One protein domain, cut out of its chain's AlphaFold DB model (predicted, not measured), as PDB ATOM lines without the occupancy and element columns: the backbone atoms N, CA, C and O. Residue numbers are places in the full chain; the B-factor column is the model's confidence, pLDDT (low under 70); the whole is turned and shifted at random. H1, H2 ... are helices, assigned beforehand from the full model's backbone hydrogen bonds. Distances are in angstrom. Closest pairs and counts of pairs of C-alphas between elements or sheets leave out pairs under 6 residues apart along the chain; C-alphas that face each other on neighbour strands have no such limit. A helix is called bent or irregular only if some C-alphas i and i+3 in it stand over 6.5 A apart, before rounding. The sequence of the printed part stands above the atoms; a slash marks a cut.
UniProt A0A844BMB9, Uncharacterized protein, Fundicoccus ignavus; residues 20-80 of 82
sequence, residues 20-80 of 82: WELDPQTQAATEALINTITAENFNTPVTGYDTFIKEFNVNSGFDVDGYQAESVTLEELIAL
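AT A GLANCE: This is residues 20 to 80 of the 82 residues of an uncharacterized protein of Fundicoccus ignavus (UniProt A0A844BMB9). Picture three short helices strung out along an open, extended chain, none of them touching another: H1 stands crosswise at one end of the longest axis, H2 lies near the middle and runs roughly along that axis, and H3, a small helix, sits at the far end. Between H1 and H2 the chain makes a wide loop, residues 35 to 48, and after H2 it turns and then runs as an arm, residues 65 to 80, that stands free and of which residues 74 to 78 belong to H3. The printed part has 61 residues, with three named helices in the order H1, H2, H3 and no named strand; the class is all helix, though under half of the residues, 27 of 61, are in named elements. The whole is extended, with a radius of gyration of the C-alphas of 18.7 A, and its outline is elongated, with spans of 52 by 29 by 19 A.

IN THESE COORDINATES: Start at Trp 20, whose C-alpha is printed at (-26.192, -45.303, 45.186). Four residues on, find C-alpha 24 at (-32.112, -40.885, 50.218); there H1 begins, and it runs from Pro 24 to Ile 34, 11 residues and 15.3 A from first to last C-alpha. Residues 35 to 48 follow without a named element. Look next for C-alpha 49 at (-37.923, -44.460, 28.653), where H2 begins; it runs from Tyr 49 to Asn 59, again 11 residues, and is 15.4 A long. Residues 60 to 73 are a second stretch without a named element. H3 then takes residues 74 to 78, Leu 74 to Ile 78, and ends with C-alpha 78 at (-25.545, -73.524, 14.547). No helix is bent or irregular.

HOW THE PARTS SIT: Begin with H1 and read down its C-alphas: its N-to-C direction has components of -0.80 along x, 0.09 along y and -0.60 along z. In H2 look at the y column instead, where the direction has its largest component, -0.87, beside 0.42 along x and -0.26 along z. In H3 the z values rise, with a direction of 0.91 along z, 0.41 along x and -0.10 along y. H1 and H2 are apart, with no C-alpha of the one within 8 A of the other. H2 and H3 are apart by the same test. H1 and H3 are apart as well. Compare the z values of the three centres: 44.481 for H1, 25.755 for H2 and 11.583 for H3. In H1, H2 and H3 every O i to N i+4 pair is within hydrogen-bond range.

THE WHOLE: The two C-alphas farthest apart are those of Gln 25 and Glu 75, 52.5 A from each other, while the first and last printed C-alphas, of Trp 20 and Leu 80, are 39.3 A apart. The links from H1 to H2 and from H2 to H3 are both long, with 14 residues each. The C-alphas of residues 35 to 48 lie 8 to 21 A from the mean of all C-alphas, and those of residues 60 to 73 lie 10 to 29 A from it. Three stretches stand free: residues 22 to 29, of which 24 to 29 belong to H1; residues 56 to 61, of which 56 to 59 belong to H2; and residues 65 to 80, of which 74 to 78 belong to H3. The body without them has 31 residues, spans 32 by 29 by 10 A and has a radius of gyration of 11.4 A. The printed part has no cut. The mean pLDDT of the printed part is 95.8, and no printed residue is under 70.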
ATOM      1  N   TRP A  20     -25.997 -46.587  45.873       93.12
ATOM      2  CA  TRP A  20     -26.192 -45.303  45.186       93.12
ATOM      3  C   TRP A  20     -27.614 -45.121  44.655       93.12
ATOM      4  O   TRP A  20     -28.125 -44.003  44.628       93.12
ATOM      5  N   GLU A  21     -28.266 -46.213  44.258       95.56
ATOM      6  CA  GLU A  21     -29.676 -46.198  43.862       95.56
ATOM      7  C   GLU A  21     -30.570 -45.900  45.072       95.56
ATOM      8  O   GLU A  21     -31.517 -45.120  44.980       95.56
ATOM      9  N   LEU A  22     -30.237 -46.483  46.224       96.00
ATOM     10  CA  LEU A  22     -30.966 -46.314  47.481       96.00
ATOM     11  C   LEU A  22     -30.552 -45.074  48.283       96.00
ATOM     12  O   LEU A  22     -30.997 -44.913  49.422       96.00
ATOM     13  N   ASP A  23     -29.724 -44.195  47.714       96.75
ATOM     14  CA  ASP A  23     -29.402 -42.920  48.343       96.75
ATOM     15  C   ASP A  23     -30.699 -42.132  48.637       96.75
ATOM     16  O   ASP A  23     -31.564 -42.022  47.758       96.75
ATOM     17  N   PRO A  24     -30.874 -41.568  49.851       97.81
ATOM     18  CA  PRO A  24     -32.112 -40.885  50.218       97.81
ATOM     19  C   PRO A  24     -32.489 -39.720  49.296       97.81
ATOM     20  O   PRO A  24     -33.677 -39.467  49.100       97.81
ATOM     21  N   GLN A  25     -31.511 -39.000  48.733       98.12
ATOM     22  CA  GLN A  25     -31.787 -37.900  47.808       98.12
ATOM     23  C   GLN A  25     -32.250 -38.438  46.456       98.12
ATOM     24  O   GLN A  25     -33.232 -37.931  45.912       98.12
ATOM     25  N   THR A  26     -31.596 -39.488  45.951       97.00
ATOM     26  CA  THR A  26     -32.012 -40.188  44.728       97.00
ATOM     27  C   THR A  26     -33.442 -40.718  44.863       97.00
ATOM     28  O   THR A  26     -34.282 -40.448  44.007       97.00
ATOM     29  N   GLN A  27     -33.758 -41.409  45.962       98.31
ATOM     30  CA  GLN A  27     -35.094 -41.966  46.204       98.31
ATOM     31  C   GLN A  27     -36.166 -40.875  46.332       98.31
ATOM     32  O   GLN A  27     -37.212 -40.972  45.692       98.31
ATOM     33  N   ALA A  28     -35.894 -39.798  47.079       97.94
ATOM     34  CA  ALA A  28     -36.834 -38.684  47.222       97.94
ATOM     35  C   ALA A  28     -37.095 -37.957  45.889       97.94
ATOM     36  O   ALA A  28     -38.229 -37.575  45.599       97.94
ATOM     37  N   ALA A  29     -36.061 -37.779  45.058       96.00
ATOM     38  CA  ALA A  29     -36.211 -37.191  43.729       96.00
ATOM     39  C   ALA A  29     -37.055 -38.087  42.807       96.00
ATOM     40  O   ALA A  29     -37.955 -37.595  42.122       96.00
ATOM     41  N   THR A  30     -36.814 -39.400  42.835       95.81
ATOM     42  CA  THR A  30     -37.602 -40.389  42.087       95.81
ATOM     43  C   THR A  30     -39.067 -40.395  42.527       95.81
ATOM     44  O   THR A  30     -39.958 -40.355  41.679       95.81
ATOM     45  N   GLU A  31     -39.340 -40.380  43.835       97.12
ATOM     46  CA  GLU A  31     -40.702 -40.330  44.383       97.12
ATOM     47  C   GLU A  31     -41.437 -39.036  43.993       97.12
ATOM     48  O   GLU A  31     -42.628 -39.049  43.676       97.12
ATOM     49  N   ALA A  32     -40.741 -37.900  43.961       96.62
ATOM     50  CA  ALA A  32     -41.338 -36.656  43.491       96.62
ATOM     51  C   ALA A  32     -41.727 -36.742  42.005       96.62
ATOM     52  O   ALA A  32     -42.832 -36.343  41.640       96.62
ATOM     53  N   LEU A  33     -40.852 -37.293  41.156       95.50
ATOM     54  CA  LEU A  33     -41.092 -37.411  39.716       95.50
ATOM     55  C   LEU A  33     -42.205 -38.404  39.387       95.50
ATOM     56  O   LEU A  33     -43.068 -38.080  38.569       95.50
ATOM     57  N   ILE A  34     -42.238 -39.576  40.032       95.88
ATOM     58  CA  ILE A  34     -43.215 -40.626  39.702       95.88
ATOM     59  C   ILE A  34     -44.661 -40.158  39.900       95.88
ATOM     60  O   ILE A  34     -45.537 -40.506  39.112       95.88
ATOM     61  N   ASN A  35     -44.895 -39.278  40.875       96.88
ATOM     62  CA  ASN A  35     -46.201 -38.672  41.143       96.88
ATOM     63  C   ASN A  35     -46.650 -37.651  40.076       96.88
ATOM     64  O   ASN A  35     -47.789 -37.190  40.109       96.88
ATOM     65  N   THR A  36     -45.773 -37.282  39.138       96.38
ATOM     66  CA  THR A  36     -46.063 -36.341  38.039       96.38
ATOM     67  C   THR A  36     -46.241 -37.022  36.682       96.38
ATOM     68  O   THR A  36     -46.627 -36.366  35.712       96.38
ATOM     69  N   ILE A  37     -45.957 -38.323  36.595       97.06
ATOM     70  CA  ILE A  37     -46.012 -39.072  35.340       97.06
ATOM     71  C   ILE A  37     -47.470 -39.319  34.943       97.06
ATOM     72  O   ILE A  37     -48.292 -39.775  35.736       97.06
ATOM     73  N   THR A  38     -47.775 -39.053  33.680       97.12
ATOM     74  CA  THR A  38     -49.060 -39.321  33.037       97.12
ATOM     75  C   THR A  38     -48.829 -40.026  31.703       97.12
ATOM     76  O   THR A  38     -47.706 -40.093  31.199       97.12
ATOM     77  N   ALA A  39     -49.893 -40.549  31.090       97.19
ATOM     78  CA  ALA A  39     -49.788 -41.181  29.774       97.19
ATOM     79  C   ALA A  39     -49.261 -40.207  28.703       97.19
ATOM     80  O   ALA A  39     -48.549 -40.607  27.785       97.19
ATOM     81  N   GLU A  40     -49.581 -38.921  28.840       97.75
ATOM     82  CA  GLU A  40     -49.210 -37.869  27.898       97.75
ATOM     83  C   GLU A  40     -47.733 -37.472  27.997       97.75
ATOM     84  O   GLU A  40     -47.163 -37.033  27.000       97.75
ATOM     85  N   ASN A  41     -47.107 -37.611  29.174       96.19
ATOM     86  CA  ASN A  41     -45.721 -37.186  29.396       96.19
ATOM     87  C   ASN A  41     -44.721 -38.343  29.573       96.19
ATOM     88  O   ASN A  41     -43.524 -38.084  29.699       96.19
ATOM     89  N   PHE A  42     -45.179 -39.597  29.548       95.50
ATOM     90  CA  PHE A  42     -44.340 -40.768  29.820       95.50
ATOM     91  C   PHE A  42     -43.123 -40.871  28.886       95.50
ATOM     92  O   PHE A  42     -42.006 -41.063  29.356       95.50
ATOM     93  N   ASN A  43     -43.312 -40.649  27.581       94.75
ATOM     94  CA  ASN A  43     -42.246 -40.706  26.565       94.75
ATOM     95  C   ASN A  43     -41.527 -39.356  26.378       94.75
ATOM     96  O   ASN A  43     -41.164 -38.982  25.265       94.75
ATOM     97  N   THR A  44     -41.394 -38.570  27.444       93.81
ATOM     98  CA  THR A  44     -40.650 -37.302  27.439       93.81
ATOM     99  C   THR A  44     -39.412 -37.428  28.332       93.81
ATOM    100  O   THR A  44     -39.321 -38.389  29.095       93.81
ATOM    101  N   PRO A  45     -38.491 -36.444  28.338       92.75
ATOM    102  CA  PRO A  45     -37.318 -36.464  29.220       92.75
ATOM    103  C   PRO A  45     -37.613 -36.479  30.734       92.75
ATOM    104  O   PRO A  45     -36.678 -36.478  31.528       92.75
ATOM    105  N   VAL A  46     -38.888 -36.461  31.151       92.69
ATOM    106  CA  VAL A  46     -39.309 -36.694  32.546       92.69
ATOM    107  C   VAL A  46     -38.994 -38.125  32.992       92.69
ATOM    108  O   VAL A  46     -38.764 -38.358  34.177       92.69
ATOM    109  N   THR A  47     -38.959 -39.082  32.060       94.75
ATOM    110  CA  THR A  47     -38.571 -40.470  32.324       94.75
ATOM    111  C   THR A  47     -37.341 -40.858  31.503       94.75
ATOM    112  O   THR A  47     -36.983 -40.207  30.523       94.75
ATOM    113  N   GLY A  48     -36.696 -41.961  31.884       95.50
ATOM    114  CA  GLY A  48     -35.612 -42.572  31.113       95.50
ATOM    115  C   GLY A  48     -36.080 -43.534  30.013       95.50
ATOM    116  O   GLY A  48     -35.316 -44.429  29.655       95.50
ATOM    117  N   TYR A  49     -37.318 -43.426  29.508       96.44
ATOM    118  CA  TYR A  49     -37.923 -44.460  28.653       96.44
ATOM    119  C   TYR A  49     -37.134 -44.768  27.370       96.44
ATOM    120  O   TYR A  49     -36.954 -45.939  27.037       96.44
ATOM    121  N   ASP A  50     -36.594 -43.754  26.688       95.31
ATOM    122  CA  ASP A  50     -35.784 -43.962  25.477       95.31
ATOM    123  C   ASP A  50     -34.530 -44.803  25.766       95.31
ATOM    124  O   ASP A  50     -34.144 -45.662  24.973       95.31
ATOM    125  N   THR A  51     -33.916 -44.591  26.935       95.62
ATOM    126  CA  THR A  51     -32.763 -45.389  27.381       95.62
ATOM    127  C   THR A  51     -33.198 -46.807  27.721       95.62
ATOM    128  O   THR A  51     -32.576 -47.760  27.263       95.62
ATOM    129  N   PHE A  52     -34.311 -46.958  28.444       96.44
ATOM    130  CA  PHE A  52     -34.860 -48.266  28.794       96.44
ATOM    131  C   PHE A  52     -35.152 -49.128  27.557       96.44
ATOM    132  O   PHE A  52     -34.737 -50.285  27.509       96.44
ATOM    133  N   ILE A  53     -35.820 -48.579  26.536       96.19
ATOM    134  CA  ILE A  53     -36.119 -49.328  25.307       96.19
ATOM    135  C   ILE A  53     -34.849 -49.642  24.513       96.19
ATOM    136  O   ILE A  53     -34.723 -50.762  24.015       96.19
ATOM    137  N   LYS A  54     -33.884 -48.714  24.437       96.19
ATOM    138  CA  LYS A  54     -32.582 -49.001  23.818       96.19
ATOM    139  C   LYS A  54     -31.895 -50.178  24.516       96.19
ATOM    140  O   LYS A  54     -31.502 -51.132  23.856       96.19
ATOM    141  N   GLU A  55     -31.767 -50.140  25.840       97.06
ATOM    142  CA  GLU A  55     -31.099 -51.201  26.607       97.06
ATOM    143  C   GLU A  55     -31.853 -52.537  26.532       97.06
ATOM    144  O   GLU A  55     -31.238 -53.602  26.435       97.06
ATOM    145  N   PHE A  56     -33.186 -52.495  26.490       97.12
ATOM    146  CA  PHE A  56     -34.014 -53.672  26.238       97.12
ATOM    147  C   PHE A  56     -33.711 -54.309  24.870       97.12
ATOM    148  O   PHE A  56     -33.550 -55.529  24.778       97.12
ATOM    149  N   ASN A  57     -33.580 -53.496  23.819       97.44
ATOM    150  CA  ASN A  57     -33.231 -53.961  22.476       97.44
ATOM    151  C   ASN A  57     -31.808 -54.534  22.419       97.44
ATOM    152  O   ASN A  57     -31.603 -55.600  21.832       97.44
ATOM    153  N   VAL A  58     -30.856 -53.886  23.097       97.44
ATOM    154  CA  VAL A  58     -29.457 -54.337  23.193       97.44
ATOM    155  C   VAL A  58     -29.360 -55.738  23.786       97.44
ATOM    156  O   VAL A  58     -28.620 -56.566  23.256       97.44
ATOM    157  N   ASN A  59     -30.163 -56.065  24.802       96.50
ATOM    158  CA  ASN A  59     -30.204 -57.421  25.365       96.50
ATOM    159  C   ASN A  59     -30.616 -58.495  24.344       96.50
ATOM    160  O   ASN A  59     -30.232 -59.654  24.482       96.50
ATOM    161  N   SER A  60     -31.384 -58.119  23.320       95.38
ATOM    162  CA  SER A  60     -31.799 -59.010  22.230       95.38
ATOM    163  C   SER A  60     -30.852 -58.965  21.022       95.38
ATOM    164  O   SER A  60     -31.125 -59.610  20.011       95.38
ATOM    165  N   GLY A  61     -29.748 -58.219  21.108       93.88
ATOM    166  CA  GLY A  61     -28.781 -58.045  20.023       93.88
ATOM    167  C   GLY A  61     -29.155 -56.969  18.996       93.88
ATOM    168  O   GLY A  61     -28.531 -56.906  17.939       93.88
ATOM    169  N   PHE A  62     -30.147 -56.121  19.283       95.50
ATOM    170  CA  PHE A  62     -30.547 -54.995  18.431       95.50
ATOM    171  C   PHE A  62     -29.997 -53.666  18.962       95.50
ATOM    172  O   PHE A  62     -29.691 -53.552  20.141       95.50
ATOM    173  N   ASP A  63     -29.869 -52.654  18.099       94.50
ATOM    174  CA  ASP A  63     -29.396 -51.304  18.464       94.50
ATOM    175  C   ASP A  63     -28.050 -51.274  19.227       94.50
ATOM    176  O   ASP A  63     -27.773 -50.365  20.012       94.50
ATOM    177  N   VAL A  64     -27.195 -52.277  18.988       95.62
ATOM    178  CA  VAL A  64     -25.865 -52.388  19.596       95.62
ATOM    179  C   VAL A  64     -24.921 -51.369  18.955       95.62
ATOM    180  O   VAL A  64     -24.640 -51.426  17.754       95.62
ATOM    181  N   ASP A  65     -24.401 -50.448  19.767       95.69
ATOM    182  CA  ASP A  65     -23.494 -49.399  19.303       95.69
ATOM    183  C   ASP A  65     -22.240 -50.004  18.644       95.69
ATOM    184  O   ASP A  65     -21.549 -50.850  19.211       95.69
ATOM    185  N   GLY A  66     -21.931 -49.555  17.424       95.56
ATOM    186  CA  GLY A  66     -20.755 -50.000  16.670       95.56
ATOM    187  C   GLY A  66     -20.920 -51.314  15.901       95.56
ATOM    188  O   GLY A  66     -20.001 -51.673  15.160       95.56
ATOM    189  N   TYR A  67     -22.066 -51.997  16.004       94.44
ATOM    190  CA  TYR A  67     -22.342 -53.188  15.200       94.44
ATOM    191  C   TYR A  67     -22.277 -52.877  13.699       94.44
ATOM    192  O   TYR A  67     -22.835 -51.887  13.220       94.44
ATOM    193  N   GLN A  68     -21.589 -53.740  12.955       94.31
ATOM    194  CA  GLN A  68     -21.541 -53.717  11.497       94.31
ATOM    195  C   GLN A  68     -22.315 -54.925  10.987       94.31
ATOM    196  O   GLN A  68     -22.069 -56.045  11.423       94.31
ATOM    197  N   ALA A  69     -23.263 -54.699  10.079       90.56
ATOM    198  CA  ALA A  69     -24.067 -55.782   9.537       90.56
ATOM    199  C   ALA A  69     -23.197 -56.737   8.708       90.56
ATOM    200  O   ALA A  69     -22.597 -56.338   7.710       90.56
ATOM    201  N   GLU A  70     -23.192 -58.005   9.103       92.06
ATOM    202  CA  GLU A  70     -22.544 -59.090   8.376       92.06
ATOM    203  C   GLU A  70     -23.599 -60.075   7.873       92.06
ATOM    204  O   GLU A  70     -24.620 -60.322   8.520       92.06
ATOM    205  N   SER A  71     -23.372 -60.628   6.683       94.69
ATOM    206  CA  SER A  71     -24.207 -61.714   6.177       94.69
ATOM    207  C   SER A  71     -23.797 -63.000   6.882       94.69
ATOM    208  O   SER A  71     -22.658 -63.427   6.731       94.69
ATOM    209  N   VAL A  72     -24.735 -63.626   7.586       93.25
ATOM    210  CA  VAL A  72     -24.549 -64.927   8.240       93.25
ATOM    211  C   VAL A  72     -25.636 -65.895   7.791       93.25
ATOM    212  O   VAL A  72     -26.763 -65.482   7.500       93.25
ATOM    213  N   THR A  73     -25.316 -67.182   7.731       96.62
ATOM    214  CA  THR A  73     -26.298 -68.241   7.487       96.62
ATOM    215  C   THR A  73     -26.719 -68.918   8.785       96.62
ATOM    216  O   THR A  73     -26.037 -68.860   9.809       96.62
ATOM    217  N   LEU A  74     -27.865 -69.595   8.753       96.25
ATOM    218  CA  LEU A  74     -28.328 -70.361   9.906       96.25
ATOM    219  C   LEU A  74     -27.356 -71.505  10.241       96.25
ATOM    220  O   LEU A  74     -27.130 -71.803  11.411       96.25
ATOM    221  N   GLU A  75     -26.758 -72.125   9.225       97.44
ATOM    222  CA  GLU A  75     -25.789 -73.207   9.386       97.44
ATOM    223  C   GLU A  75     -24.515 -72.735  10.099       97.44
ATOM    224  O   GLU A  75     -24.000 -73.449  10.962       97.44
ATOM    225  N   GLU A  76     -24.032 -71.529   9.784       96.56
ATOM    226  CA  GLU A  76     -22.877 -70.910  10.447       96.56
ATOM    227  C   GLU A  76     -23.156 -70.652  11.929       96.56
ATOM    228  O   GLU A  76     -22.334 -70.996  12.779       96.56
ATOM    229  N   LEU A  77     -24.341 -70.122  12.249       95.12
ATOM    230  CA  LEU A  77     -24.753 -69.853  13.629       95.12
ATOM    231  C   LEU A  77     -24.868 -71.142  14.457       95.12
ATOM    232  O   LEU A  77     -24.423 -71.176  15.602       95.12
ATOM    233  N   ILE A  78     -25.421 -72.215  13.880       96.69
ATOM    234  CA  ILE A  78     -25.545 -73.524  14.547       96.69
ATOM    235  C   ILE A  78     -24.171 -74.165  14.802       96.69
ATOM    236  O   ILE A  78     -24.011 -74.917  15.763       96.69
ATOM    237  N   ALA A  79     -23.176 -73.888  13.957       97.31
ATOM    238  CA  ALA A  79     -21.830 -74.439  14.096       97.31
ATOM    239  C   ALA A  79     -20.995 -73.775  15.213       97.31
ATOM    240  O   ALA A  79     -19.935 -74.307  15.569       97.31
ATOM    241  N   LEU A  80     -21.446 -72.642  15.772       96.19
ATOM    242  CA  LEU A  80     -20.777 -71.966  16.886       96.19
ATOM    243  C   LEU A  80     -20.785 -72.842  18.148       96.19
ATOM    244  O   LEU A  80     -21.765 -73.513  18.471       96.19
TER     245      LEU A  80